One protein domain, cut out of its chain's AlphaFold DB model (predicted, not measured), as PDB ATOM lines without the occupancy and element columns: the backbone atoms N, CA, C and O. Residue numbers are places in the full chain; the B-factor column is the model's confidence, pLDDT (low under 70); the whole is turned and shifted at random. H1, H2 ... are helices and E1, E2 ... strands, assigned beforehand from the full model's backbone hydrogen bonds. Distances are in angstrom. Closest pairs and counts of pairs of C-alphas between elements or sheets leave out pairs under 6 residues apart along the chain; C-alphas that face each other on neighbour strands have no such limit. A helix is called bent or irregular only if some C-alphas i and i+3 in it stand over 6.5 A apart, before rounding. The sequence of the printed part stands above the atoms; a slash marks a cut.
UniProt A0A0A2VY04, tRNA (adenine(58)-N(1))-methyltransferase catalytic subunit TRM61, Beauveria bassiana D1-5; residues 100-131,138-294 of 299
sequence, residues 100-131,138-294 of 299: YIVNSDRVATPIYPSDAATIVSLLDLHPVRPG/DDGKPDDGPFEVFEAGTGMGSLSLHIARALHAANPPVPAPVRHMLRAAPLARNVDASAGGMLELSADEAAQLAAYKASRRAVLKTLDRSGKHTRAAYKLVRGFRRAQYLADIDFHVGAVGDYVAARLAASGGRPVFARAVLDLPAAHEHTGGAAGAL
ATOM      1  N   TYR A 100     -22.054   1.846  53.686       97.12
ATOM      2  CA  TYR A 100     -21.822   0.599  54.417       97.12
ATOM      3  C   TYR A 100     -20.406   0.559  55.000       97.12
ATOM      4  O   TYR A 100     -20.238   0.387  56.204       97.12
ATOM      5  N   ILE A 101     -19.389   0.802  54.170       95.88
ATOM      6  CA  ILE A 101     -17.983   0.771  54.591       95.88
ATOM      7  C   ILE A 101     -17.675   1.883  55.596       95.88
ATOM      8  O   ILE A 101     -17.083   1.621  56.640       95.88
ATOM      9  N   VAL A 102     -18.098   3.120  55.316       95.06
ATOM     10  CA  VAL A 102     -17.778   4.283  56.164       95.06
ATOM     11  C   VAL A 102     -18.390   4.170  57.564       95.06
ATOM     12  O   VAL A 102     -17.779   4.655  58.521       95.06
ATOM     13  N   ASN A 103     -19.559   3.529  57.678       95.00
ATOM     14  CA  ASN A 103     -20.301   3.357  58.931       95.00
ATOM     15  C   ASN A 103     -20.125   1.965  59.567       95.00
ATOM     16  O   ASN A 103     -20.807   1.663  60.542       95.00
ATOM     17  N   SER A 104     -19.239   1.121  59.031       94.06
ATOM     18  CA  SER A 104     -18.864  -0.147  59.663       94.06
ATOM     19  C   SER A 104     -17.783   0.062  60.728       94.06
ATOM     20  O   SER A 104     -16.959   0.977  60.627       94.06
ATOM     21  N   ASP A 105     -17.759  -0.814  61.734       89.56
ATOM     22  CA  ASP A 105     -16.737  -0.793  62.782       89.56
ATOM     23  C   ASP A 105     -15.333  -0.997  62.197       89.56
ATOM     24  O   ASP A 105     -15.085  -1.901  61.395       89.56
ATOM     25  N   ARG A 106     -14.386  -0.162  62.633       87.56
ATOM     26  CA  ARG A 106     -13.017  -0.148  62.107       87.56
ATOM     27  C   ARG A 106     -12.087  -0.915  63.035       87.56
ATOM     28  O   ARG A 106     -11.887  -0.526  64.181       87.56
ATOM     29  N   VAL A 107     -11.483  -1.986  62.525       87.44
ATOM     30  CA  VAL A 107     -10.395  -2.705  63.219       87.44
ATOM     31  C   VAL A 107      -9.004  -2.343  62.694       87.44
ATOM     32  O   VAL A 107      -8.016  -2.643  63.353       87.44
ATOM     33  N   ALA A 108      -8.956  -1.710  61.521       86.44
ATOM     34  CA  ALA A 108      -7.784  -1.211  60.818       86.44
ATOM     35  C   ALA A 108      -8.206   0.023  59.999       86.44
ATOM     36  O   ALA A 108      -9.406   0.271  59.831       86.44
ATOM     37  N   THR A 109      -7.246   0.792  59.489       86.88
ATOM     38  CA  THR A 109      -7.533   1.908  58.576       86.88
ATOM     39  C   THR A 109      -8.084   1.355  57.255       86.88
ATOM     40  O   THR A 109      -7.410   0.534  56.639       86.88
ATOM     41  N   PRO A 110      -9.295   1.742  56.812       87.12
ATOM     42  CA  PRO A 110      -9.787   1.336  55.502       87.12
ATOM     43  C   PRO A 110      -9.084   2.094  54.383       87.12
ATOM     44  O   PRO A 110      -8.909   3.309  54.476       87.12
ATOM     45  N   ILE A 111      -8.881   1.412  53.259       93.75
ATOM     46  CA  ILE A 111      -8.909   2.066  51.950       93.75
ATOM     47  C   ILE A 111     -10.337   2.581  51.742       93.75
ATOM     48  O   ILE A 111     -11.294   1.798  51.747       93.75
ATOM     49  N   TYR A 112     -10.513   3.896  51.632       95.44
ATOM     50  CA  TYR A 112     -11.842   4.492  51.517       95.44
ATOM     51  C   TYR A 112     -12.495   4.156  50.166       95.44
ATOM     52  O   TYR A 112     -11.789   3.887  49.197       95.44
ATOM     53  N   PRO A 113     -13.840   4.182  50.063       96.31
ATOM     54  CA  PRO A 113     -14.547   3.740  48.858       96.31
ATOM     55  C   PRO A 113     -14.096   4.405  47.551       96.31
ATOM     56  O   PRO A 113     -14.074   3.746  46.519       96.31
ATOM     57  N   SER A 114     -13.723   5.689  47.589       96.94
ATOM     58  CA  SER A 114     -13.212   6.392  46.405       96.94
ATOM     59  C   SER A 114     -11.887   5.794  45.929       96.94
ATOM     60  O   SER A 114     -11.755   5.459  44.757       96.94
ATOM     61  N   ASP A 115     -10.938   5.595  46.843       97.25
ATOM     62  CA  ASP A 115      -9.623   5.031  46.523       97.25
ATOM     63  C   ASP A 115      -9.743   3.563  46.112       97.25
ATOM     64  O   ASP A 115      -9.135   3.145  45.132       97.25
ATOM     65  N   ALA A 116     -10.590   2.785  46.795       97.31
ATOM     66  CA  ALA A 116     -10.846   1.390  46.445       97.31
ATOM     67  C   ALA A 116     -11.450   1.256  45.037       97.31
ATOM     68  O   ALA A 116     -11.064   0.365  44.286       97.31
ATOM     69  N   ALA A 117     -12.370   2.151  44.657       96.62
ATOM     70  CA  ALA A 117     -12.925   2.182  43.307       96.62
ATOM     71  C   ALA A 117     -11.857   2.526  42.256       96.62
ATOM     72  O   ALA A 117     -11.806   1.869  41.217       96.62
ATOM     73  N   THR A 118     -10.982   3.495  42.539       97.62
ATOM     74  CA  THR A 118      -9.851   3.836  41.664       97.62
ATOM     75  C   THR A 118      -8.893   2.657  41.510       97.62
ATOM     76  O   THR A 118      -8.561   2.300  40.386       97.62
ATOM     77  N   ILE A 119      -8.501   2.000  42.606       96.88
ATOM     78  CA  ILE A 119      -7.628   0.817  42.573       96.88
ATOM     79  C   ILE A 119      -8.252  -0.287  41.718       96.88
ATOM     80  O   ILE A 119      -7.582  -0.824  40.844       96.88
ATOM     81  N   VAL A 120      -9.537  -0.599  41.913       96.69
ATOM     82  CA  VAL A 120     -10.230  -1.611  41.097       96.69
ATOM     83  C   VAL A 120     -10.264  -1.229  39.619       96.69
ATOM     84  O   VAL A 120     -10.093  -2.100  38.772       96.69
ATOM     85  N   SER A 121     -10.444   0.054  39.300       96.06
ATOM     86  CA  SER A 121     -10.369   0.532  37.918       96.06
ATOM     87  C   SER A 121      -8.965   0.387  37.327       96.06
ATOM     88  O   SER A 121      -8.846   0.066  36.152       96.06
ATOM     89  N   LEU A 122      -7.916   0.624  38.121       95.31
ATOM     90  CA  LEU A 122      -6.520   0.497  37.692       95.31
ATOM     91  C   LEU A 122      -6.070  -0.960  37.563       95.31
ATOM     92  O   LEU A 122      -5.182  -1.247  36.772       95.31
ATOM     93  N   LEU A 123      -6.680  -1.879  38.318       92.88
ATOM     94  CA  LEU A 123      -6.420  -3.311  38.183       92.88
ATOM     95  C   LEU A 123      -6.885  -3.882  36.843       92.88
ATOM     96  O   LEU A 123      -6.499  -5.004  36.528       92.88
ATOM     97  N   ASP A 124      -7.721  -3.157  36.097       91.69
ATOM     98  CA  ASP A 124      -8.179  -3.539  34.761       91.69
ATOM     99  C   ASP A 124      -8.665  -5.002  34.711       91.69
ATOM    100  O   ASP A 124      -8.097  -5.879  34.053       91.69
ATOM    101  N   LEU A 125      -9.663  -5.285  35.559       90.38
ATOM    102  CA  LEU A 125     -10.203  -6.624  35.781       90.38
ATOM    103  C   LEU A 125     -11.142  -7.022  34.636       90.38
ATOM    104  O   LEU A 125     -12.290  -6.577  34.604       90.38
ATOM    105  N   HIS A 126     -10.684  -7.928  33.771       86.50
ATOM    106  CA  HIS A 126     -11.462  -8.476  32.652       86.50
ATOM    107  C   HIS A 126     -11.546 -10.004  32.712       86.50
ATOM    108  O   HIS A 126     -10.969 -10.690  31.874       86.50
ATOM    109  N   PRO A 127     -12.225 -10.583  33.719       86.31
ATOM    110  CA  PRO A 127     -12.465 -12.016  33.718       86.31
ATOM    111  C   PRO A 127     -13.415 -12.393  32.572       86.31
ATOM    112  O   PRO A 127     -14.405 -11.703  32.317       86.31
ATOM    113  N   VAL A 128     -13.147 -13.536  31.945       81.62
ATOM    114  CA  VAL A 128     -13.982 -14.154  30.900       81.62
ATOM    115  C   VAL A 128     -15.449 -14.191  31.334       81.62
ATOM    116  O   VAL A 128     -15.741 -14.505  32.495       81.62
ATOM    117  N   ARG A 129     -16.415 -13.929  30.443       81.38
ATOM    118  CA  ARG A 129     -17.850 -13.915  30.806       81.38
ATOM    119  C   ARG A 129     -18.519 -15.272  30.594       81.38
ATOM    120  O   ARG A 129     -18.059 -16.045  29.755       81.38
ATOM    121  N   PRO A 130     -19.564 -15.625  31.367       79.88
ATOM    122  CA  PRO A 130     -20.199 -16.929  31.220       79.88
ATOM    123  C   PRO A 130     -20.752 -17.114  29.802       79.88
ATOM    124  O   PRO A 130     -21.500 -16.265  29.324       79.88
ATOM    125  N   GLY A 131     -20.395 -18.222  29.151       77.50
ATOM    126  CA  GLY A 131     -20.812 -18.531  27.778       77.50
ATOM    127  C   GLY A 131     -19.868 -18.030  26.680       77.50
ATOM    128  O   GLY A 131     -20.099 -18.357  25.523       77.50
ATOM    129  N   ASP A 138      -6.712 -16.020  25.643       53.59
ATOM    130  CA  ASP A 138      -7.397 -15.303  26.723       53.59
ATOM    131  C   ASP A 138      -6.396 -14.702  27.729       53.59
ATOM    132  O   ASP A 138      -5.719 -15.387  28.506       53.59
ATOM    133  N   ASP A 139      -6.256 -13.383  27.643       50.03
ATOM    134  CA  ASP A 139      -5.203 -12.580  28.247       50.03
ATOM    135  C   ASP A 139      -5.249 -12.604  29.786       50.03
ATOM    136  O   ASP A 139      -5.934 -11.815  30.435       50.03
ATOM    137  N   GLY A 140      -4.439 -13.471  30.403       50.81
ATOM    138  CA  GLY A 140      -4.164 -13.434  31.846       50.81
ATOM    139  C   GLY A 140      -4.828 -14.523  32.687       50.81
ATOM    140  O   GLY A 140      -4.766 -14.448  33.917       50.81
ATOM    141  N   LYS A 141      -5.412 -15.551  32.067       54.31
ATOM    142  CA  LYS A 141      -5.772 -16.791  32.767       54.31
ATOM    143  C   LYS A 141      -4.516 -17.679  32.912       54.31
ATOM    144  O   LYS A 141      -3.826 -17.895  31.919       54.31
ATOM    145  N   PRO A 142      -4.175 -18.203  34.107       54.47
ATOM    146  CA  PRO A 142      -3.223 -19.310  34.207       54.47
ATOM    147  C   PRO A 142      -3.808 -20.518  33.460       54.47
ATOM    148  O   PRO A 142      -4.986 -20.799  33.671       54.47
ATOM    149  N   ASP A 143      -3.010 -21.233  32.657       55.50
ATOM    150  CA  ASP A 143      -3.442 -22.290  31.707       55.50
ATOM    151  C   ASP A 143      -4.503 -23.295  32.229       55.50
ATOM    152  O   ASP A 143      -5.227 -23.876  31.431       55.50
ATOM    153  N   ASP A 144      -4.653 -23.475  33.550       63.84
ATOM    154  CA  ASP A 144      -5.554 -24.462  34.168       63.84
ATOM    155  C   ASP A 144      -6.434 -23.932  35.333       63.84
ATOM    156  O   ASP A 144      -6.977 -24.728  36.103       63.84
ATOM    157  N   GLY A 145      -6.567 -22.613  35.546       76.50
ATOM    158  CA  GLY A 145      -7.171 -22.071  36.782       76.50
ATOM    159  C   GLY A 145      -8.126 -20.886  36.607       76.50
ATOM    160  O   GLY A 145      -8.152 -20.266  35.550       76.50
ATOM    161  N   PRO A 146      -8.931 -20.536  37.631       88.25
ATOM    162  CA  PRO A 146      -9.748 -19.324  37.586       88.25
ATOM    163  C   PRO A 146      -8.869 -18.071  37.474       88.25
ATOM    164  O   PRO A 146      -7.708 -18.073  37.879       88.25
ATOM    165  N   PHE A 147      -9.445 -16.967  37.006       91.38
ATOM    166  CA  PHE A 147      -8.814 -15.651  37.072       91.38
ATOM    167  C   PHE A 147      -8.595 -15.258  38.546       91.38
ATOM    168  O   PHE A 147      -9.548 -14.929  39.262       91.38
ATOM    169  N   GLU A 148      -7.353 -15.337  39.030       93.25
ATOM    170  CA  GLU A 148      -7.023 -15.069  40.434       93.25
ATOM    171  C   GLU A 148      -6.474 -13.654  40.639       93.25
ATOM    172  O   GLU A 148      -5.430 -13.289  40.096       93.25
ATOM    173  N   VAL A 149      -7.136 -12.878  41.497       95.50
ATOM    174  CA  VAL A 149      -6.611 -11.607  42.014       95.50
ATOM    175  C   VAL A 149      -6.024 -11.852  43.398       95.50
ATOM    176  O   VAL A 149      -6.699 -12.421  44.254       95.50
ATOM    177  N   PHE A 150      -4.793 -11.411  43.636       96.25
ATOM    178  CA  PHE A 150      -4.150 -11.486  44.945       96.25
ATOM    179  C   PHE A 150      -4.207 -10.142  45.678       96.25
ATOM    180  O   PHE A 150      -3.811  -9.110  45.152       96.25
ATOM    181  N   GLU A 151      -4.674 -10.151  46.918       96.81
ATOM    182  CA  GLU A 151      -4.648  -9.006  47.827       96.81
ATOM    183  C   GLU A 151      -3.856  -9.396  49.075       96.81
ATOM    184  O   GLU A 151      -4.134 -10.419  49.705       96.81
ATOM    185  N   ALA A 152      -2.885  -8.574  49.466       95.19
ATOM    186  CA  ALA A 152      -2.204  -8.722  50.746       95.19
ATOM    187  C   ALA A 152      -2.319  -7.443  51.567       95.19
ATOM    188  O   ALA A 152      -2.023  -6.358  51.077       95.19
ATOM    189  N   GLY A 153      -2.725  -7.606  52.824       93.62
ATOM    190  CA  GLY A 153      -3.258  -6.516  53.632       93.62
ATOM    191  C   GLY A 153      -4.782  -6.502  53.562       93.62
ATOM    192  O   GLY A 153      -5.375  -5.543  53.088       93.62
ATOM    193  N   THR A 154      -5.433  -7.572  54.035       95.44
ATOM    194  CA  THR A 154      -6.910  -7.637  54.043       95.44
ATOM    195  C   THR A 154      -7.507  -6.484  54.864       95.44
ATOM    196  O   THR A 154      -8.560  -5.934  54.528       95.44
ATOM    197  N   GLY A 155      -6.861  -6.120  55.980       93.56
ATOM    198  CA  GLY A 155      -7.275  -5.007  56.827       93.56
ATOM    199  C   GLY A 155      -8.711  -5.184  57.326       93.56
ATOM    200  O   GLY A 155      -9.046  -6.174  57.975       93.56
ATOM    201  N   MET A 156      -9.585  -4.220  57.026       92.75
ATOM    202  CA  MET A 156     -11.018  -4.338  57.334       92.75
ATOM    203  C   MET A 156     -11.883  -4.838  56.164       92.75
ATOM    204  O   MET A 156     -13.100  -4.883  56.303       92.75
ATOM    205  N   GLY A 157     -11.290  -5.230  55.030       95.94
ATOM    206  CA  GLY A 157     -12.004  -5.825  53.891       95.94
ATOM    207  C   GLY A 157     -12.708  -4.830  52.966       95.94
ATOM    208  O   GLY A 157     -13.586  -5.223  52.201       95.94
ATOM    209  N   SER A 158     -12.360  -3.540  53.046       96.75
ATOM    210  CA  SER A 158     -12.937  -2.503  52.180       96.75
ATOM    211  C   SER A 158     -12.575  -2.736  50.710       96.75
ATOM    212  O   SER A 158     -13.469  -2.815  49.865       96.75
ATOM    213  N   LEU A 159     -11.280  -2.895  50.411       97.88
ATOM    214  CA  LEU A 159     -10.801  -3.185  49.061       97.88
ATOM    215  C   LEU A 159     -11.240  -4.587  48.616       97.88
ATOM    216  O   LEU A 159     -11.817  -4.708  47.535       97.88
ATOM    217  N   SER A 160     -11.122  -5.595  49.489       98.12
ATOM    218  CA  SER A 160     -11.625  -6.951  49.230       98.12
ATOM    219  C   SER A 160     -13.075  -6.968  48.739       98.12
ATOM    220  O   SER A 160     -13.398  -7.633  47.757       98.12
ATOM    221  N   LEU A 161     -13.967  -6.202  49.382       98.25
ATOM    222  CA  LEU A 161     -15.374  -6.122  48.986       98.25
ATOM    223  C   LEU A 161     -15.569  -5.452  47.615       98.25
ATOM    224  O   LEU A 161     -16.460  -5.847  46.863       98.25
ATOM    225  N   HIS A 162     -14.749  -4.454  47.272       98.44
ATOM    226  CA  HIS A 162     -14.798  -3.809  45.957       98.44
ATOM    227  C   HIS A 162     -14.311  -4.742  44.847       98.44
ATOM    228  O   HIS A 162     -14.981  -4.845  43.818       98.44
ATOM    229  N   ILE A 163     -13.202  -5.454  45.068       98.38
ATOM    230  CA  ILE A 163     -12.679  -6.432  44.108       98.38
ATOM    231  C   ILE A 163     -13.692  -7.567  43.924       98.38
ATOM    232  O   ILE A 163     -14.079  -7.864  42.799       98.38
ATOM    233  N   ALA A 164     -14.209  -8.143  45.013       98.19
ATOM    234  CA  ALA A 164     -15.198  -9.218  44.937       98.19
ATOM    235  C   ALA A 164     -16.455  -8.803  44.157       98.19
ATOM    236  O   ALA A 164     -16.967  -9.573  43.348       98.19
ATOM    237  N   ARG A 165     -16.916  -7.554  44.326       97.69
ATOM    238  CA  ARG A 165     -18.017  -6.998  43.525       97.69
ATOM    239  C   ARG A 165     -17.699  -6.970  42.029       97.69
ATOM    240  O   ARG A 165     -18.599  -7.236  41.238       97.69
ATOM    241  N   ALA A 166     -16.471  -6.621  41.649       96.94
ATOM    242  CA  ALA A 166     -16.044  -6.583  40.251       96.94
ATOM    243  C   ALA A 166     -15.932  -7.989  39.638       96.94
ATOM    244  O   ALA A 166     -16.308  -8.182  38.487       96.94
ATOM    245  N   LEU A 167     -15.495  -8.982  40.420       95.69
ATOM    246  CA  LEU A 167     -15.366 -10.372  39.965       95.69
ATOM    247  C   LEU A 167     -16.705 -11.126  39.908       95.69
ATOM    248  O   LEU A 167     -16.841 -12.082  39.147       95.69
ATOM    249  N   HIS A 168     -17.699 -10.702  40.694       96.12
ATOM    250  CA  HIS A 168     -18.946 -11.437  40.941       96.12
ATOM    251  C   HIS A 168     -19.658 -11.934  39.675       96.12
ATOM    252  O   HIS A 168     -20.130 -13.066  39.632       96.12
ATOM    253  N   ALA A 169     -19.735 -11.096  38.638       93.88
ATOM    254  CA  ALA A 169     -20.480 -11.408  37.418       93.88
ATOM    255  C   ALA A 169     -19.830 -12.508  36.557       93.88
ATOM    256  O   ALA A 169     -20.505 -13.091  35.711       93.88
ATOM    257  N   ALA A 170     -18.545 -12.805  36.767       92.69
ATOM    258  CA  ALA A 170     -17.859 -13.879  36.055       92.69
ATOM    259  C   ALA A 170     -18.225 -15.273  36.588       92.69
ATOM    260  O   ALA A 170     -18.080 -16.262  35.866       92.69
ATOM    261  N   ASN A 171     -18.686 -15.356  37.840       94.25
ATOM    262  CA  ASN A 171     -18.949 -16.608  38.539       94.25
ATOM    263  C   ASN A 171     -20.385 -17.118  38.317       94.25
ATOM    264  O   ASN A 171     -21.309 -16.322  38.135       94.25
ATOM    265  N   PRO A 172     -20.603 -18.448  38.357       93.88
ATOM    266  CA  PRO A 172     -21.947 -19.016  38.300       93.88
ATOM    267  C   PRO A 172     -22.788 -18.589  39.517       93.88
ATOM    268  O   PRO A 172     -22.247 -18.251  40.571       93.88
ATOM    269  N   PRO A 173     -24.129 -18.621  39.428       94.94
ATOM    270  CA  PRO A 173     -24.982 -18.241  40.546       94.94
ATOM    271  C   PRO A 173     -24.792 -19.179  41.747       94.94
ATOM    272  O   PRO A 173     -24.923 -20.395  41.626       94.94
ATOM    273  N   VAL A 174     -24.566 -18.607  42.938       95.75
ATOM    274  CA  VAL A 174     -24.509 -19.375  44.196       95.75
ATOM    275  C   VAL A 174     -25.838 -20.115  44.423       95.75
ATOM    276  O   VAL A 174     -26.867 -19.430  44.553       95.75
ATOM    277  N   PRO A 175     -25.837 -21.461  44.545       96.69
ATOM    278  CA  PRO A 175     -27.037 -22.246  44.827       96.69
ATOM    279  C   PRO A 175     -27.762 -21.772  46.089       96.69
ATOM    280  O   PRO A 175     -27.132 -21.370  47.070       96.69
ATOM    281  N   ALA A 176     -29.097 -21.837  46.094       95.81
ATOM    282  CA  ALA A 176     -29.908 -21.328  47.203       95.81
ATOM    283  C   ALA A 176     -29.548 -21.931  48.583       95.81
ATOM    284  O   ALA A 176     -29.431 -21.143  49.528       95.81
ATOM    285  N   PRO A 177     -29.289 -23.253  48.724       95.94
ATOM    286  CA  PRO A 177     -28.855 -23.833  49.999       95.94
ATOM    287  C   PRO A 177     -27.530 -23.240  50.494       95.94
ATOM    288  O   PRO A 177     -27.445 -22.766  51.626       95.94
ATOM    289  N   VAL A 178     -26.530 -23.142  49.608       96.06
ATOM    290  CA  VAL A 178     -25.216 -22.552  49.912       96.06
ATOM    291  C   VAL A 178     -25.362 -21.077  50.296       96.06
ATOM    292  O   VAL A 178     -24.772 -20.614  51.270       96.06
ATOM    293  N   ARG A 179     -26.206 -20.319  49.588       95.50
ATOM    294  CA  ARG A 179     -26.467 -18.907  49.901       95.50
ATOM    295  C   ARG A 179     -27.106 -18.731  51.278       95.50
ATOM    296  O   ARG A 179     -26.748 -17.800  51.998       95.50
ATOM    297  N   HIS A 180     -28.059 -19.587  51.642       95.19
ATOM    298  CA  HIS A 180     -28.670 -19.558  52.970       95.19
ATOM    299  C   HIS A 180     -27.639 -19.890  54.057       95.19
ATOM    300  O   HIS A 180     -27.493 -19.122  55.009       95.19
ATOM    301  N   MET A 181     -26.860 -20.954  53.863       95.81
ATOM    302  CA  MET A 181     -25.771 -21.364  54.753       95.81
ATOM    303  C   MET A 181     -24.768 -20.221  54.997       95.81
ATOM    304  O   MET A 181     -24.514 -19.871  56.148       95.81
ATOM    305  N   LEU A 182     -24.273 -19.547  53.949       95.69
ATOM    306  CA  LEU A 182     -23.339 -18.412  54.083       95.69
ATOM    307  C   LEU A 182     -23.908 -17.252  54.927       95.69
ATOM    308  O   LEU A 182     -23.163 -16.533  55.599       95.69
ATOM    309  N   ARG A 183     -25.231 -17.058  54.926       95.00
ATOM    310  CA  ARG A 183     -25.913 -16.021  55.719       95.00
ATOM    311  C   ARG A 183     -26.164 -16.456  57.156       95.00
ATOM    312  O   ARG A 183     -25.985 -15.643  58.064       95.00
ATOM    313  N   ALA A 184     -26.540 -17.712  57.374       94.19
ATOM    314  CA  ALA A 184     -27.053 -18.197  58.651       94.19
ATOM    315  C   ALA A 184     -25.990 -18.846  59.551       94.19
ATOM    316  O   ALA A 184     -26.026 -18.624  60.762       94.19
ATOM    317  N   ALA A 185     -25.018 -19.565  58.977       94.50
ATOM    318  CA  ALA A 185     -24.095 -20.420  59.726       94.50
ATOM    319  C   ALA A 185     -23.325 -19.660  60.829       94.50
ATOM    320  O   ALA A 185     -22.881 -18.520  60.610       94.50
ATOM    321  N   PRO A 186     -23.142 -20.238  62.026       92.88
ATOM    322  CA  PRO A 186     -22.333 -19.627  63.075       92.88
ATOM    323  C   PRO A 186     -20.905 -19.351  62.594       92.88
ATOM    324  O   PRO A 186     -20.378 -20.039  61.724       92.88
ATOM    325  N   LEU A 187     -20.267 -18.315  63.144       91.19
ATOM    326  CA  LEU A 187     -18.838 -18.112  62.906       91.19
ATOM    327  C   LEU A 187     -18.046 -19.112  63.743       91.19
ATOM    328  O   LEU A 187     -18.298 -19.207  64.943       91.19
ATOM    329  N   ALA A 188     -17.033 -19.738  63.148       87.31
ATOM    330  CA  ALA A 188     -16.121 -20.626  63.863       87.31
ATOM    331  C   ALA A 188     -15.504 -19.913  65.076       87.31
ATOM    332  O   ALA A 188     -15.125 -18.732  64.989       87.31
ATOM    333  N   ARG A 189     -15.443 -20.611  66.217       77.25
ATOM    334  CA  ARG A 189     -14.831 -20.101  67.459       77.25
ATOM    335  C   ARG A 189     -13.330 -19.878  67.302       77.25
ATOM    336  O   ARG A 189     -12.839 -18.824  67.700       77.25
ATOM    337  N   ASN A 190     -12.657 -20.825  66.656       68.19
ATOM    338  CA  ASN A 190     -11.238 -20.764  66.336       68.19
ATOM    339  C   ASN A 190     -11.086 -20.617  64.821       68.19
ATOM    340  O   ASN A 190     -11.724 -21.331  64.053       68.19
ATOM    341  N   VAL A 191     -10.308 -19.620  64.397       60.44
ATOM    342  CA  VAL A 191      -9.919 -19.466  62.993       60.44
ATOM    343  C   VAL A 191      -8.607 -20.210  62.848       60.44
ATOM    344  O   VAL A 191      -7.540 -19.651  63.100       60.44
ATOM    345  N   ASP A 192      -8.692 -21.490  62.516       52.41
ATOM    346  CA  ASP A 192      -7.508 -22.312  62.334       52.41
ATOM    347  C   ASP A 192      -6.848 -21.870  61.023       52.41
ATOM    348  O   ASP A 192      -7.429 -21.996  59.940       52.41
ATOM    349  N   ALA A 193      -5.642 -21.299  61.120       42.41
ATOM    350  CA  ALA A 193      -4.911 -20.721  59.988       42.41
ATOM    351  C   ALA A 193      -4.677 -21.723  58.835       42.41
ATOM    352  O   ALA A 193      -4.479 -21.312  57.696       42.41
ATOM    353  N   SER A 194      -4.751 -23.027  59.118       38.69
ATOM    354  CA  SER A 194      -4.580 -24.123  58.162       38.69
ATOM    355  C   SER A 194      -5.871 -24.595  57.477       38.69
ATOM    356  O   SER A 194      -5.776 -25.258  56.449       38.69
ATOM    357  N   ALA A 195      -7.063 -24.267  57.998       42.44
ATOM    358  CA  ALA A 195      -8.331 -24.823  57.501       42.44
ATOM    359  C   ALA A 195      -9.281 -23.797  56.855       42.44
ATOM    360  O   ALA A 195     -10.275 -24.194  56.254       42.44
ATOM    361  N   GLY A 196      -9.014 -22.488  56.954       49.44
ATOM    362  CA  GLY A 196      -9.714 -21.446  56.175       49.44
ATOM    363  C   GLY A 196     -11.238 -21.332  56.386       49.44
ATOM    364  O   GLY A 196     -11.899 -20.526  55.726       49.44
ATOM    365  N   GLY A 197     -11.819 -22.113  57.299       71.56
ATOM    366  CA  GLY A 197     -13.243 -22.113  57.605       71.56
ATOM    367  C   GLY A 197     -13.586 -21.032  58.622       71.56
ATOM    368  O   GLY A 197     -13.370 -21.200  59.816       71.56
ATOM    369  N   MET A 198     -14.157 -19.910  58.174       88.69
ATOM    370  CA  MET A 198     -14.677 -18.879  59.090       88.69
ATOM    371  C   MET A 198     -16.088 -19.214  59.620       88.69
ATOM    372  O   MET A 198     -16.618 -18.500  60.475       88.69
ATOM    373  N   LEU A 199     -16.703 -20.287  59.117       91.94
ATOM    374  CA  LEU A 199     -18.035 -20.764  59.483       91.94
ATOM    375  C   LEU A 199     -17.952 -22.147  60.120       91.94
ATOM    376  O   LEU A 199     -17.131 -22.963  59.712       91.94
ATOM    377  N   GLU A 200     -18.839 -22.408  61.074       92.00
ATOM    378  CA  GLU A 200     -19.118 -23.761  61.554       92.00
ATOM    379  C   GLU A 200     -20.062 -24.426  60.552       92.00
ATOM    380  O   GLU A 200     -21.227 -24.041  60.455       92.00
ATOM    381  N   LEU A 201     -19.530 -25.369  59.771       91.31
ATOM    382  CA  LEU A 201     -20.252 -26.092  58.725       91.31
ATOM    383  C   LEU A 201     -20.217 -27.594  59.012       91.31
ATOM    384  O   LEU A 201     -19.198 -28.123  59.460       91.31
ATOM    385  N   SER A 202     -21.313 -28.283  58.708       92.62
ATOM    386  CA  SER A 202     -21.320 -29.741  58.588       92.62
ATOM    387  C   SER A 202     -20.467 -30.206  57.398       92.62
ATOM    388  O   SER A 202     -20.123 -29.421  56.511       92.62
ATOM    389  N   ALA A 203     -20.129 -31.499  57.354       91.94
ATOM    390  CA  ALA A 203     -19.352 -32.073  56.252       91.94
ATOM    391  C   ALA A 203     -20.042 -31.876  54.888       91.94
ATOM    392  O   ALA A 203     -19.386 -31.507  53.914       91.94
ATOM    393  N   ASP A 204     -21.368 -32.038  54.840       94.31
ATOM    394  CA  ASP A 204     -22.161 -31.867  53.620       94.31
ATOM    395  C   ASP A 204     -22.186 -30.404  53.157       94.31
ATOM    396  O   ASP A 204     -21.985 -30.114  51.977       94.31
ATOM    397  N   GLU A 205     -22.370 -29.459  54.082       94.38
ATOM    398  CA  GLU A 205     -22.317 -28.021  53.794       94.38
ATOM    399  C   GLU A 205     -20.933 -27.589  53.291       94.38
ATOM    400  O   GLU A 205     -20.823 -26.833  52.321       94.38
ATOM    401  N   ALA A 206     -19.866 -28.098  53.914       92.75
ATOM    402  CA  ALA A 206     -18.496 -27.848  53.482       92.75
ATOM    403  C   ALA A 206     -18.239 -28.403  52.070       92.75
ATOM    404  O   ALA A 206     -17.644 -27.708  51.243       92.75
ATOM    405  N   ALA A 207     -18.736 -29.605  51.762       94.00
ATOM    406  CA  ALA A 207     -18.632 -30.207  50.435       94.00
ATOM    407  C   ALA A 207     -19.407 -29.409  49.372       94.00
ATOM    408  O   ALA A 207     -18.879 -29.151  48.291       94.00
ATOM    409  N   GLN A 208     -20.621 -28.941  49.683       95.50
ATOM    410  CA  GLN A 208     -21.409 -28.089  48.782       95.50
ATOM    411  C   GLN A 208     -20.716 -26.751  48.500       95.50
ATOM    412  O   GLN A 208     -20.680 -26.292  47.355       95.50
ATOM    413  N   LEU A 209     -20.138 -26.123  49.530       95.00
ATOM    414  CA  LEU A 209     -19.373 -24.891  49.360       95.00
ATOM    415  C   LEU A 209     -18.110 -25.125  48.524       95.00
ATOM    416  O   LEU A 209     -17.806 -24.309  47.656       95.00
ATOM    417  N   ALA A 210     -17.388 -26.222  48.762       94.50
ATOM    418  CA  ALA A 210     -16.204 -26.587  47.990       94.50
ATOM    419  C   ALA A 210     -16.544 -26.832  46.512       94.50
ATOM    420  O   ALA A 210     -15.872 -26.285  45.637       94.50
ATOM    421  N   ALA A 211     -17.629 -27.561  46.233       95.94
ATOM    422  CA  ALA A 211     -18.120 -27.793  44.877       95.94
ATOM    423  C   ALA A 211     -18.468 -26.477  44.163       95.94
ATOM    424  O   ALA A 211     -18.046 -26.260  43.029       95.94
ATOM    425  N   TYR A 212     -19.156 -25.548  44.843       95.75
ATOM    426  CA  TYR A 212     -19.396 -24.216  44.280       95.75
ATOM    427  C   TYR A 212     -18.079 -23.472  44.015       95.75
ATOM    428  O   TYR A 212     -17.862 -22.966  42.913       95.75
ATOM    429  N   LYS A 213     -17.169 -23.429  44.997       94.69
ATOM    430  CA  LYS A 213     -15.885 -22.727  44.871       94.69
ATOM    431  C   LYS A 213     -15.026 -23.244  43.713       94.69
ATOM    432  O   LYS A 213     -14.312 -22.437  43.119       94.69
ATOM    433  N   ALA A 214     -15.107 -24.535  43.398       93.19
ATOM    434  CA  ALA A 214     -14.412 -25.157  42.272       93.19
ATOM    435  C   ALA A 214     -14.981 -24.751  40.899       93.19
ATOM    436  O   ALA A 214     -14.263 -24.797  39.911       93.19
ATOM    437  N   SER A 215     -16.244 -24.315  40.836       92.38
ATOM    438  CA  SER A 215     -16.890 -23.844  39.595       92.38
ATOM    439  C   SER A 215     -16.708 -22.347  39.315       92.38
ATOM    440  O   SER A 215     -17.200 -21.836  38.309       92.38
ATOM    441  N   ARG A 216     -16.032 -21.617  40.213       93.00
ATOM    442  CA  ARG A 216     -15.743 -20.191  40.027       93.00
ATOM    443  C   ARG A 216     -14.798 -19.992  38.850       93.00
ATOM    444  O   ARG A 216     -13.874 -20.769  38.644       93.00
ATOM    445  N   ARG A 217     -15.005 -18.893  38.135       91.88
ATOM    446  CA  ARG A 217     -14.192 -18.457  36.995       91.88
ATOM    447  C   ARG A 217     -13.276 -17.299  37.369       91.88
ATOM    448  O   ARG A 217     -12.252 -17.112  36.730       91.88
ATOM    449  N   ALA A 218     -13.604 -16.574  38.439       93.81
ATOM    450  CA  ALA A 218     -12.755 -15.554  39.029       93.81
ATOM    451  C   ALA A 218     -12.804 -15.607  40.561       93.81
ATOM    452  O   ALA A 218     -13.848 -15.879  41.161       93.81
ATOM    453  N   VAL A 219     -11.674 -15.345  41.213       95.94
ATOM    454  CA  VAL A 219     -11.568 -15.402  42.675       95.94
ATOM    455  C   VAL A 219     -10.584 -14.369  43.207       95.94
ATOM    456  O   VAL A 219      -9.497 -14.178  42.667       95.94
ATOM    457  N   LEU A 220     -10.956 -13.737  44.318       97.88
ATOM    458  CA  LEU A 220     -10.035 -12.964  45.138       97.88
ATOM    459  C   LEU A 220      -9.378 -13.874  46.178       97.88
ATOM    460  O   LEU A 220     -10.062 -14.500  46.989       97.88
ATOM    461  N   LYS A 221      -8.049 -13.902  46.202       96.88
ATOM    462  CA  LYS A 221      -7.243 -14.464  47.285       96.88
ATOM    463  C   LYS A 221      -6.778 -13.316  48.172       96.88
ATOM    464  O   LYS A 221      -5.895 -12.568  47.771       96.88
ATOM    465  N   THR A 222      -7.359 -13.175  49.360       96.94
ATOM    466  CA  THR A 222      -6.970 -12.119  50.306       96.94
ATOM    467  C   THR A 222      -6.189 -12.689  51.482       96.94
ATOM    468  O   THR A 222      -6.589 -13.695  52.071       96.94
ATOM    469  N   LEU A 223      -5.078 -12.046  51.832       95.44
ATOM    470  CA  LEU A 223      -4.169 -12.464  52.895       95.44
ATOM    471  C   LEU A 223      -3.982 -11.347  53.928       95.44
ATOM    472  O   LEU A 223      -3.790 -10.178  53.586       95.44
ATOM    473  N   ASP A 224      -3.987 -11.702  55.209       93.88
ATOM    474  CA  ASP A 224      -3.533 -10.824  56.291       93.88
ATOM    475  C   ASP A 224      -2.683 -11.613  57.286       93.88
ATOM    476  O   ASP A 224      -2.951 -12.777  57.574       93.88
ATOM    477  N   ARG A 225      -1.689 -10.970  57.899       92.19
ATOM    478  CA  ARG A 225      -0.943 -11.587  59.008       92.19
ATOM    479  C   ARG A 225      -1.790 -11.726  60.278       92.19
ATOM    480  O   ARG A 225      -1.465 -12.502  61.169       92.19
ATOM    481  N   SER A 226      -2.856 -10.934  60.396       91.19
ATOM    482  CA  SER A 226      -3.728 -10.854  61.562       91.19
ATOM    483  C   SER A 226      -5.028 -11.621  61.329       91.19
ATOM    484  O   SER A 226      -5.903 -11.209  60.560       91.19
ATOM    485  N   GLY A 227      -5.227 -12.698  62.094       90.00
ATOM    486  CA  GLY A 227      -6.511 -13.409  62.129       90.00
ATOM    487  C   GLY A 227      -7.673 -12.516  62.591       90.00
ATOM    488  O   GLY A 227      -8.803 -12.676  62.130       90.00
ATOM    489  N   LYS A 228      -7.401 -11.507  63.438       90.81
ATOM    490  CA  LYS A 228      -8.396 -10.508  63.868       90.81
ATOM    491  C   LYS A 228      -8.884  -9.654  62.693       90.81
ATOM    492  O   LYS A 228     -10.090  -9.451  62.569       90.81
ATOM    493  N   HIS A 229      -7.969  -9.163  61.857       92.56
ATOM    494  CA  HIS A 229      -8.302  -8.365  60.670       92.56
ATOM    495  C   HIS A 229      -9.074  -9.206  59.656       92.56
ATOM    496  O   HIS A 229     -10.193  -8.854  59.293       92.56
ATOM    497  N   THR A 230      -8.560 -10.395  59.343       93.38
ATOM    498  CA  THR A 230      -9.218 -11.360  58.448       93.38
ATOM    499  C   THR A 230     -10.647 -11.674  58.896       93.38
ATOM    500  O   THR A 230     -11.583 -11.637  58.099       93.38
ATOM    501  N   ARG A 231     -10.863 -11.917  60.197       92.44
ATOM    502  CA  ARG A 231     -12.202 -12.172  60.752       92.44
ATOM    503  C   ARG A 231     -13.126 -10.957  60.659       92.44
ATOM    504  O   ARG A 231     -14.325 -11.128  60.447       92.44
ATOM    505  N   ALA A 232     -12.609  -9.746  60.843       93.31
ATOM    506  CA  ALA A 232     -13.398  -8.525  60.705       93.31
ATOM    507  C   ALA A 232     -13.787  -8.265  59.243       93.31
ATOM    508  O   ALA A 232     -14.962  -8.035  58.967       93.31
ATOM    509  N   ALA A 233     -12.836  -8.398  58.317       95.75
ATOM    510  CA  ALA A 233     -13.069  -8.302  56.881       95.75
ATOM    511  C   ALA A 233     -14.099  -9.328  56.401       95.75
ATOM    512  O   ALA A 233     -15.048  -8.981  55.701       95.75
ATOM    513  N   TYR A 234     -13.989 -10.573  56.868       96.19
ATOM    514  CA  TYR A 234     -14.977 -11.604  56.581       96.19
ATOM    515  C   TYR A 234     -16.384 -11.203  57.037       96.19
ATOM    516  O   TYR A 234     -17.345 -11.344  56.283       96.19
ATOM    517  N   LYS A 235     -16.530 -10.681  58.264       95.44
ATOM    518  CA  LYS A 235     -17.824 -10.203  58.780       95.44
ATOM    519  C   LYS A 235     -18.377  -9.046  57.947       95.44
ATOM    520  O   LYS A 235     -19.577  -9.034  57.684       95.44
ATOM    521  N   LEU A 236     -17.517  -8.112  57.539       96.56
ATOM    522  CA  LEU A 236     -17.888  -6.979  56.695       96.56
ATOM    523  C   LEU A 236     -18.400  -7.460  55.328       96.56
ATOM    524  O   LEU A 236     -19.503  -7.114  54.918       96.56
ATOM    525  N   VAL A 237     -17.667  -8.342  54.646       97.25
ATOM    526  CA  VAL A 237     -18.114  -8.896  53.355       97.25
ATOM    527  C   VAL A 237     -19.400  -9.713  53.519       97.25
ATOM    528  O   VAL A 237     -20.335  -9.570  52.731       97.25
ATOM    529  N   ARG A 238     -19.486 -10.543  54.565       96.75
ATOM    530  CA  ARG A 238     -20.667 -11.369  54.860       96.75
ATOM    531  C   ARG A 238     -21.915 -10.528  55.138       96.75
ATOM    532  O   ARG A 238     -23.016 -10.940  54.777       96.75
ATOM    533  N   GLY A 239     -21.765  -9.381  55.795       96.19
ATOM    534  CA  GLY A 239     -22.880  -8.498  56.127       96.19
ATOM    535  C   GLY A 239     -23.432  -7.738  54.922       96.19
ATOM    536  O   GLY A 239     -24.624  -7.440  54.882       96.19
ATOM    537  N   PHE A 240     -22.606  -7.455  53.915       97.12
ATOM    538  CA  PHE A 240     -23.054  -6.686  52.761       97.12
ATOM    539  C   PHE A 240     -23.957  -7.514  51.838       97.12
ATOM    540  O   PHE A 240     -23.581  -8.588  51.362       97.12
ATOM    541  N   ARG A 241     -25.168  -6.997  51.579       95.19
ATOM    542  CA  ARG A 241     -26.164  -7.589  50.665       95.19
ATOM    543  C   ARG A 241     -26.368  -9.094  50.875       95.19
ATOM    544  O   ARG A 241     -26.396  -9.867  49.921       95.19
ATOM    545  N   ARG A 242     -26.517  -9.521  52.135       95.31
ATOM    546  CA  ARG A 242     -26.770 -10.927  52.504       95.31
ATOM    547  C   ARG A 242     -25.686 -11.886  51.994       95.31
ATOM    548  O   ARG A 242     -25.999 -12.908  51.382       95.31
ATOM    549  N   ALA A 243     -24.425 -11.552  52.258       96.38
ATOM    550  CA  ALA A 243     -23.253 -12.329  51.858       96.38
ATOM    551  C   ALA A 243     -23.098 -12.505  50.335       96.38
ATOM    552  O   ALA A 243     -22.496 -13.483  49.895       96.38
ATOM    553  N   GLN A 244     -23.621 -11.567  49.530       96.69
ATOM    554  CA  GLN A 244     -23.654 -11.676  48.065       96.69
ATOM    555  C   GLN A 244     -22.284 -11.994  47.455       96.69
ATOM    556  O   GLN A 244     -22.207 -12.834  46.567       96.69
ATOM    557  N   TYR A 245     -21.232 -11.344  47.954       97.94
ATOM    558  CA  TYR A 245     -19.879 -11.420  47.392       97.94
ATOM    559  C   TYR A 245     -18.950 -12.352  48.173       97.94
ATOM    560  O   TYR A 245     -17.767 -12.462  47.875       97.94
ATOM    561  N   LEU A 246     -19.457 -13.007  49.222       97.31
ATOM    562  CA  LEU A 246     -18.615 -13.750  50.157       97.31
ATOM    563  C   LEU A 246     -17.966 -14.980  49.517       97.31
ATOM    564  O   LEU A 246     -16.851 -15.345  49.872       97.31
ATOM    565  N   ALA A 247     -18.669 -15.622  48.585       96.06
ATOM    566  CA  ALA A 247     -18.192 -16.830  47.925       96.06
ATOM    567  C   ALA A 247     -17.129 -16.546  46.845       96.06
ATOM    568  O   ALA A 247     -16.411 -17.461  46.436       96.06
ATOM    569  N   ASP A 248     -16.986 -15.284  46.432       97.19
ATOM    570  CA  ASP A 248     -16.003 -14.833  45.440       97.19
ATOM    571  C   ASP A 248     -14.614 -14.589  46.061       97.19
ATOM    572  O   ASP A 248     -13.663 -14.261  45.352       97.19
ATOM    573  N   ILE A 249     -14.485 -14.771  47.383       97.75
ATOM    574  CA  ILE A 249     -13.270 -14.502  48.155       97.75
ATOM    575  C   ILE A 249     -12.806 -15.761  48.893       97.75
ATOM    576  O   ILE A 249     -13.585 -16.440  49.571       97.75
ATOM    577  N   ASP A 250     -11.506 -16.030  48.828       96.12
ATOM    578  CA  ASP A 250     -10.811 -16.940  49.728       96.12
ATOM    579  C   ASP A 250      -9.920 -16.131  50.678       96.12
ATOM    580  O   ASP A 250      -9.031 -15.392  50.256       96.12
ATOM    581  N   PHE A 251     -10.201 -16.257  51.976       95.19
ATOM    582  CA  PHE A 251      -9.485 -15.570  53.044       95.19
ATOM    583  C   PHE A 251      -8.354 -16.447  53.573       95.19
ATOM    584  O   PHE A 251      -8.560 -17.624  53.872       95.19
ATOM    585  N   HIS A 252      -7.184 -15.847  53.756       94.25
ATOM    586  CA  HIS A 252      -5.982 -16.511  54.231       94.25
ATOM    587  C   HIS A 252      -5.348 -15.722  55.378       94.25
ATOM    588  O   HIS A 252      -5.406 -14.491  55.416       94.25
ATOM    589  N   VAL A 253      -4.715 -16.443  56.306       92.44
ATOM    590  CA  VAL A 253      -3.937 -15.855  57.401       92.44
ATOM    591  C   VAL A 253      -2.509 -16.365  57.317       92.44
ATOM    592  O   VAL A 253      -2.298 -17.575  57.320       92.44
ATOM    593  N   GLY A 254      -1.531 -15.465  57.256       91.81
ATOM    594  CA  GLY A 254      -0.125 -15.856  57.179       91.81
ATOM    595  C   GLY A 254       0.788 -14.770  56.626       91.81
ATOM    596  O   GLY A 254       0.371 -13.631  56.408       91.81
ATOM    597  N   ALA A 255       2.051 -15.133  56.412       91.06
ATOM    598  CA  ALA A 255       3.030 -14.270  55.770       91.06
ATOM    599  C   ALA A 255       2.926 -14.361  54.241       91.06
ATOM    600  O   ALA A 255       2.673 -15.425  53.677       91.06
ATOM    601  N   VAL A 256       3.157 -13.231  53.569       91.31
ATOM    602  CA  VAL A 256       3.087 -13.122  52.102       91.31
ATOM    603  C   VAL A 256       4.095 -14.047  51.431       91.31
ATOM    604  O   VAL A 256       3.719 -14.782  50.527       91.31
ATOM    605  N   GLY A 257       5.349 -14.040  51.900       90.12
ATOM    606  CA  GLY A 257       6.412 -14.879  51.343       90.12
ATOM    607  C   GLY A 257       6.046 -16.362  51.372       90.12
ATOM    608  O   GLY A 257       6.079 -17.014  50.332       90.12
ATOM    609  N   ASP A 258       5.604 -16.859  52.530       91.75
ATOM    610  CA  ASP A 258       5.218 -18.262  52.711       91.75
ATOM    611  C   ASP A 258       4.018 -18.640  51.836       91.75
ATOM    612  O   ASP A 258       4.031 -19.678  51.172       91.75
ATOM    613  N   TYR A 259       2.990 -17.784  51.795       92.50
ATOM    614  CA  TYR A 259       1.798 -18.024  50.982       92.50
ATOM    615  C   TYR A 259       2.144 -18.087  49.492       92.50
ATOM    616  O   TYR A 259       1.774 -19.040  48.808       92.50
ATOM    617  N   VAL A 260       2.883 -17.098  48.987       91.81
ATOM    618  CA  VAL A 260       3.254 -17.023  47.570       91.81
ATOM    619  C   VAL A 260       4.182 -18.178  47.185       91.81
ATOM    620  O   VAL A 260       3.947 -18.823  46.164       91.81
ATOM    621  N   ALA A 261       5.173 -18.507  48.019       91.50
ATOM    622  CA  ALA A 261       6.064 -19.642  47.788       91.50
ATOM    623  C   ALA A 261       5.297 -20.972  47.724       91.50
ATOM    624  O   ALA A 261       5.526 -21.771  46.817       91.50
ATOM    625  N   ALA A 262       4.339 -21.193  48.632       92.12
ATOM    626  CA  ALA A 262       3.496 -22.387  48.619       92.12
ATOM    627  C   ALA A 262       2.623 -22.470  47.354       92.12
ATOM    628  O   ALA A 262       2.488 -23.543  46.763       92.12
ATOM    629  N   ARG A 263       2.057 -21.340  46.904       91.50
ATOM    630  CA  ARG A 263       1.259 -21.280  45.670       91.50
ATOM    631  C   ARG A 263       2.103 -21.562  44.424       91.50
ATOM    632  O   ARG A 263       1.680 -22.352  43.583       91.50
ATOM    633  N   LEU A 264       3.300 -20.982  44.338       90.00
ATOM    634  CA  LEU A 264       4.249 -21.253  43.258       90.00
ATOM    635  C   LEU A 264       4.666 -22.726  43.246       90.00
ATOM    636  O   LEU A 264       4.578 -23.370  42.204       90.00
ATOM    637  N   ALA A 265       5.027 -23.298  44.397       91.56
ATOM    638  CA  ALA A 265       5.380 -24.713  44.499       91.56
ATOM    639  C   ALA A 265       4.240 -25.629  44.018       91.56
ATOM    640  O   ALA A 265       4.477 -26.535  43.220       91.56
ATOM    641  N   ALA A 266       2.995 -25.351  44.425       89.94
ATOM    642  CA  ALA A 266       1.819 -26.116  44.005       89.94
ATOM    643  C   ALA A 266       1.533 -26.033  42.493       89.94
ATOM    644  O   ALA A 266       0.943 -26.946  41.926       89.94
ATOM    645  N   SER A 267       1.960 -24.953  41.835       87.62
ATOM    646  CA  SER A 267       1.789 -24.743  40.389       87.62
ATOM    647  C   SER A 267       2.949 -25.265  39.525       87.62
ATOM    648  O   SER A 267       2.916 -25.112  38.301       87.62
ATOM    649  N   GLY A 268       3.987 -25.847  40.143       87.56
ATOM    650  CA  GLY A 268       5.223 -26.228  39.453       87.56
ATOM    651  C   GLY A 268       6.108 -25.034  39.073       87.56
ATOM    652  O   GLY A 268       6.858 -25.112  38.106       87.56
ATOM    653  N   GLY A 269       6.003 -23.922  39.807       85.25
ATOM    654  CA  GLY A 269       6.740 -22.680  39.556       85.25
ATOM    655  C   GLY A 269       6.110 -21.759  38.507       85.25
ATOM    656  O   GLY A 269       6.704 -20.735  38.176       85.25
ATOM    657  N   ARG A 270       4.923 -22.095  37.986       84.38
ATOM    658  CA  ARG A 270       4.185 -21.238  37.051       84.38
ATOM    659  C   ARG A 270       3.558 -20.043  37.790       84.38
ATOM    660  O   ARG A 270       3.121 -20.192  38.929       84.38
ATOM    661  N   PRO A 271       3.456 -18.860  37.167       86.50
ATOM    662  CA  PRO A 271       2.664 -17.771  37.726       86.50
ATOM    663  C   PRO A 271       1.207 -18.184  37.964       86.50
ATOM    664  O   PRO A 271       0.628 -18.933  37.178       86.50
ATOM    665  N   VAL A 272       0.613 -17.700  39.056       86.56
ATOM    666  CA  VAL A 272      -0.731 -18.112  39.508       86.56
ATOM    667  C   VAL A 272      -1.721 -16.958  39.598       86.56
ATOM    668  O   VAL A 272      -2.924 -17.197  39.622       86.56
ATOM    669  N   PHE A 273      -1.237 -15.718  39.675       90.38
ATOM    670  CA  PHE A 273      -2.081 -14.544  39.854       90.38
ATOM    671  C   PHE A 273      -2.164 -13.740  38.559       90.38
ATOM    672  O   PHE A 273      -1.153 -13.457  37.911       90.38
ATOM    673  N   ALA A 274      -3.379 -13.341  38.200       90.81
ATOM    674  CA  ALA A 274      -3.649 -12.468  37.067       90.81
ATOM    675  C   ALA A 274      -3.416 -10.994  37.422       90.81
ATOM    676  O   ALA A 274      -3.014 -10.207  36.568       90.81
ATOM    677  N   ARG A 275      -3.670 -10.616  38.682       92.38
ATOM    678  CA  ARG A 275      -3.456  -9.272  39.241       92.38
ATOM    679  C   ARG A 275      -3.055  -9.369  40.709       92.38
ATOM    680  O   ARG A 275      -3.435 -10.329  41.379       92.38
ATOM    681  N   ALA A 276      -2.358  -8.359  41.224       93.44
ATOM    682  CA  ALA A 276      -2.065  -8.257  42.650       93.44
ATOM    683  C   ALA A 276      -2.153  -6.818  43.175       93.44
ATOM    684  O   ALA A 276      -1.802  -5.874  42.472       93.44
ATOM    685  N   VAL A 277      -2.564  -6.665  44.434       94.38
ATOM    686  CA  VAL A 277      -2.481  -5.413  45.200       94.38
ATOM    687  C   VAL A 277      -1.888  -5.699  46.573       94.38
ATOM    688  O   VAL A 277      -2.301  -6.636  47.256       94.38
ATOM    689  N   LEU A 278      -0.920  -4.879  46.986       93.50
ATOM    690  CA  LEU A 278      -0.252  -4.992  48.279       93.50
ATOM    691  C   LEU A 278      -0.484  -3.707  49.085       93.50
ATOM    692  O   LEU A 278       0.091  -2.668  48.768       93.50
ATOM    693  N   ASP A 279      -1.292  -3.793  50.140       91.88
ATOM    694  CA  ASP A 279      -1.465  -2.750  51.159       91.88
ATOM    695  C   ASP A 279      -0.750  -3.183  52.447       91.88
ATOM    696  O   ASP A 279      -1.340  -3.658  53.421       91.88
ATOM    697  N   LEU A 280       0.581  -3.111  52.404       89.06
ATOM    698  CA  LEU A 280       1.466  -3.595  53.460       89.06
ATOM    699  C   LEU A 280       2.460  -2.505  53.876       89.06
ATOM    700  O   LEU A 280       2.930  -1.738  53.028       89.06
ATOM    701  N   PRO A 281       2.878  -2.467  55.156       83.69
ATOM    702  CA  PRO A 281       4.073  -1.729  55.542       83.69
ATOM    703  C   PRO A 281       5.268  -2.200  54.709       83.69
ATOM    704  O   PRO A 281       5.419  -3.398  54.494       83.69
ATOM    705  N   ALA A 282       6.102  -1.263  54.249       83.56
ATOM    706  CA  ALA A 282       7.279  -1.564  53.432       83.56
ATOM    707  C   ALA A 282       6.980  -2.494  52.234       83.56
ATOM    708  O   ALA A 282       7.751  -3.394  51.930       83.56
ATOM    709  N   ALA A 283       5.870  -2.263  51.516       78.94
ATOM    710  CA  ALA A 283       5.422  -3.118  50.407       78.94
ATOM    711  C   ALA A 283       6.517  -3.455  49.368       78.94
ATOM    712  O   ALA A 283       6.507  -4.552  48.815       78.94
ATOM    713  N   HIS A 284       7.484  -2.554  49.152       76.81
ATOM    714  CA  HIS A 284       8.645  -2.755  48.277       76.81
ATOM    715  C   HIS A 284       9.531  -3.955  48.662       76.81
ATOM    716  O   HIS A 284      10.198  -4.503  47.794       76.81
ATOM    717  N   GLU A 285       9.515  -4.398  49.920       78.81
ATOM    718  CA  GLU A 285      10.240  -5.588  50.389       78.81
ATOM    719  C   GLU A 285       9.519  -6.896  50.019       78.81
ATOM    720  O   GLU A 285      10.119  -7.969  50.001       78.81
ATOM    721  N   HIS A 286       8.226  -6.824  49.689       74.00
ATOM    722  CA  HIS A 286       7.388  -7.976  49.343       74.00
ATOM    723  C   HIS A 286       7.169  -8.142  47.831       74.00
ATOM    724  O   HIS A 286       6.625  -9.159  47.394       74.00
ATOM    725  N   THR A 287       7.606  -7.173  47.021       70.81
ATOM    726  CA  THR A 287       7.390  -7.157  45.565       70.81
ATOM    727  C   THR A 287       8.113  -8.289  44.848       70.81
ATOM    728  O   THR A 287       7.533  -8.859  43.935       70.81
ATOM    729  N   GLY A 288       9.328  -8.668  45.261       69.31
ATOM    730  CA  GLY A 288      10.120  -9.689  44.558       69.31
ATOM    731  C   GLY A 288       9.437 -11.061  44.498       69.31
ATOM    732  O   GLY A 288       9.378 -11.680  43.439       69.31
ATOM    733  N   GLY A 289       8.860 -11.511  45.618       70.62
ATOM    734  CA  GLY A 289       8.116 -12.772  45.675       70.62
ATOM    735  C   GLY A 289       6.777 -12.696  44.940       70.62
ATOM    736  O   GLY A 289       6.457 -13.582  44.151       70.62
ATOM    737  N   ALA A 290       6.013 -11.619  45.155       72.38
ATOM    738  CA  ALA A 290       4.717 -11.428  44.506       72.38
ATOM    739  C   ALA A 290       4.843 -11.279  42.979       72.38
ATOM    740  O   ALA A 290       4.066 -11.884  42.249       72.38
ATOM    741  N   ALA A 291       5.849 -10.544  42.496       77.12
ATOM    742  CA  ALA A 291       6.111 -10.350  41.071       77.12
ATOM    743  C   ALA A 291       6.453 -11.664  40.359       77.12
ATOM    744  O   ALA A 291       6.000 -11.876  39.241       77.12
ATOM    745  N   GLY A 292       7.177 -12.578  41.014       76.69
ATOM    746  CA  GLY A 292       7.449 -13.910  40.462       76.69
ATOM    747  C   GLY A 292       6.204 -14.796  40.315       76.69
ATOM    748  O   GLY A 292       6.216 -15.742  39.535       76.69
ATOM    749  N   ALA A 293       5.125 -14.490  41.042       81.75
ATOM    750  CA  ALA A 293       3.847 -15.200  40.969       81.75
ATOM    751  C   ALA A 293       2.796 -14.505  40.091       81.75
ATOM    752  O   ALA A 293       1.718 -15.068  39.877       81.75
ATOM    753  N   LEU A 294       3.103 -13.304  39.592       82.19
ATOM    754  CA  LEU A 294       2.270 -12.566  38.655       82.19
ATOM    755  C   LEU A 294       2.465 -13.095  37.239       82.19
ATOM    756  O   LEU A 294       3.584 -13.325  36.780       82.19
TER     757      LEU A 294
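Overview. This is residues 100 to 131 and 138 to 294 of the 299 residues of the protein "tRNA (adenine(58)-N(1))-methyltransferase catalytic subunit TRM61" of Beauveria bassiana D1-5 (UniProt A0A0A2VY04). A small, all-parallel sheet of four strands stands in the middle, with H2 and H5 covering one face and H7 over the other at the E4 edge, H6 side by side with H7. H1 packs on H2, and H3 and H4 make a pair beyond the E3 edge. The printed part has 189 residues with seven named helices and four named strands, in the order H1 E1 H2 H3 H4 E2 H5 E3 H6 E4 H7. The sheet's order is E3 E2 E1 E4, and the class is mixed, helices and strands. The whole is compact, with a radius of gyration of the C-alphas of 15.7 A and spans of 40 by 38 by 31 A.

Arrangement. Start at H1, residues 113 to 122, which touches H2, residues 158 to 170, at a steep tilt of 48 degrees; their closest C-alphas, of Ala 116 and Leu 159, are 5.3 A apart. E1, residues 147 to 152, has parallel neighbours E2, residues 218 to 224, where N 151 and O 221 are 2.8 A apart, and E4, residues 275 to 278, where N 277 and O 150 are 2.8 A apart. H2 is on the sheet, over E2 and only just over E1 with 3 C-alphas, at a height over the sheet of 9.0 A. H3, residues 176 to 184, touches residues 205 to 209 of H4, residues 203 to 214; their closest C-alphas, of Val 178 and Leu 209, are 6.3 A apart. Neither is on the sheet. E1, H2 H3 H4, E2 is a strand-helix-strand unit, two parallel neighbour strands with helices between them in the chain. E2, H5, residues 227 to 239, and E3, residues 249 to 253, make another, its crossover right-handed; N 252 and O 222 are 2.8 A apart. H5 is on the same face as H2, over E3 and E2. E3, H6, residues 256 to 266, and E4 make a split unit, with E2 and E1 between its strands and a right-handed crossover. H6 only grazes the sheet, and touches H7, residues 287 to 293, at a shallow tilt of 20 degrees; their closest C-alphas, of Gly 257 and Gly 289, are 6.3 A apart. H7 lies over E4, on the opposite face from H2. Every O i to N i+4 pair is within hydrogen-bond range in H1, H3, H4, H5 and H6, against 7 of 9 in H2 and 2 of 3 in H7.

Along the chain. Find C-alpha 113 at (-14.547, 3.740, 48.858), where H1 begins. H2 runs 20.3 A and is irregular, C-alphas 166 and 169 being 7.1 A apart. E2 runs 20.1 A from C-alpha 218 at (-12.755, -15.554, 39.029), and H5 18.1 A. H7 ends at C-alpha 293, (3.847, -15.200, 40.969).

Size, cuts and confidence. Look at Asn 103 and Gly 268, whose C-alphas are the two farthest apart, at 43.7 A. Residues 132 to 137 are not printed; C-alphas 131 and 138 are 13.8 A apart across the cut. H3 to H4 is a long link of 18 residues. The pLDDT is under 70 at residues 138 to 144, 190 to 196 and 288.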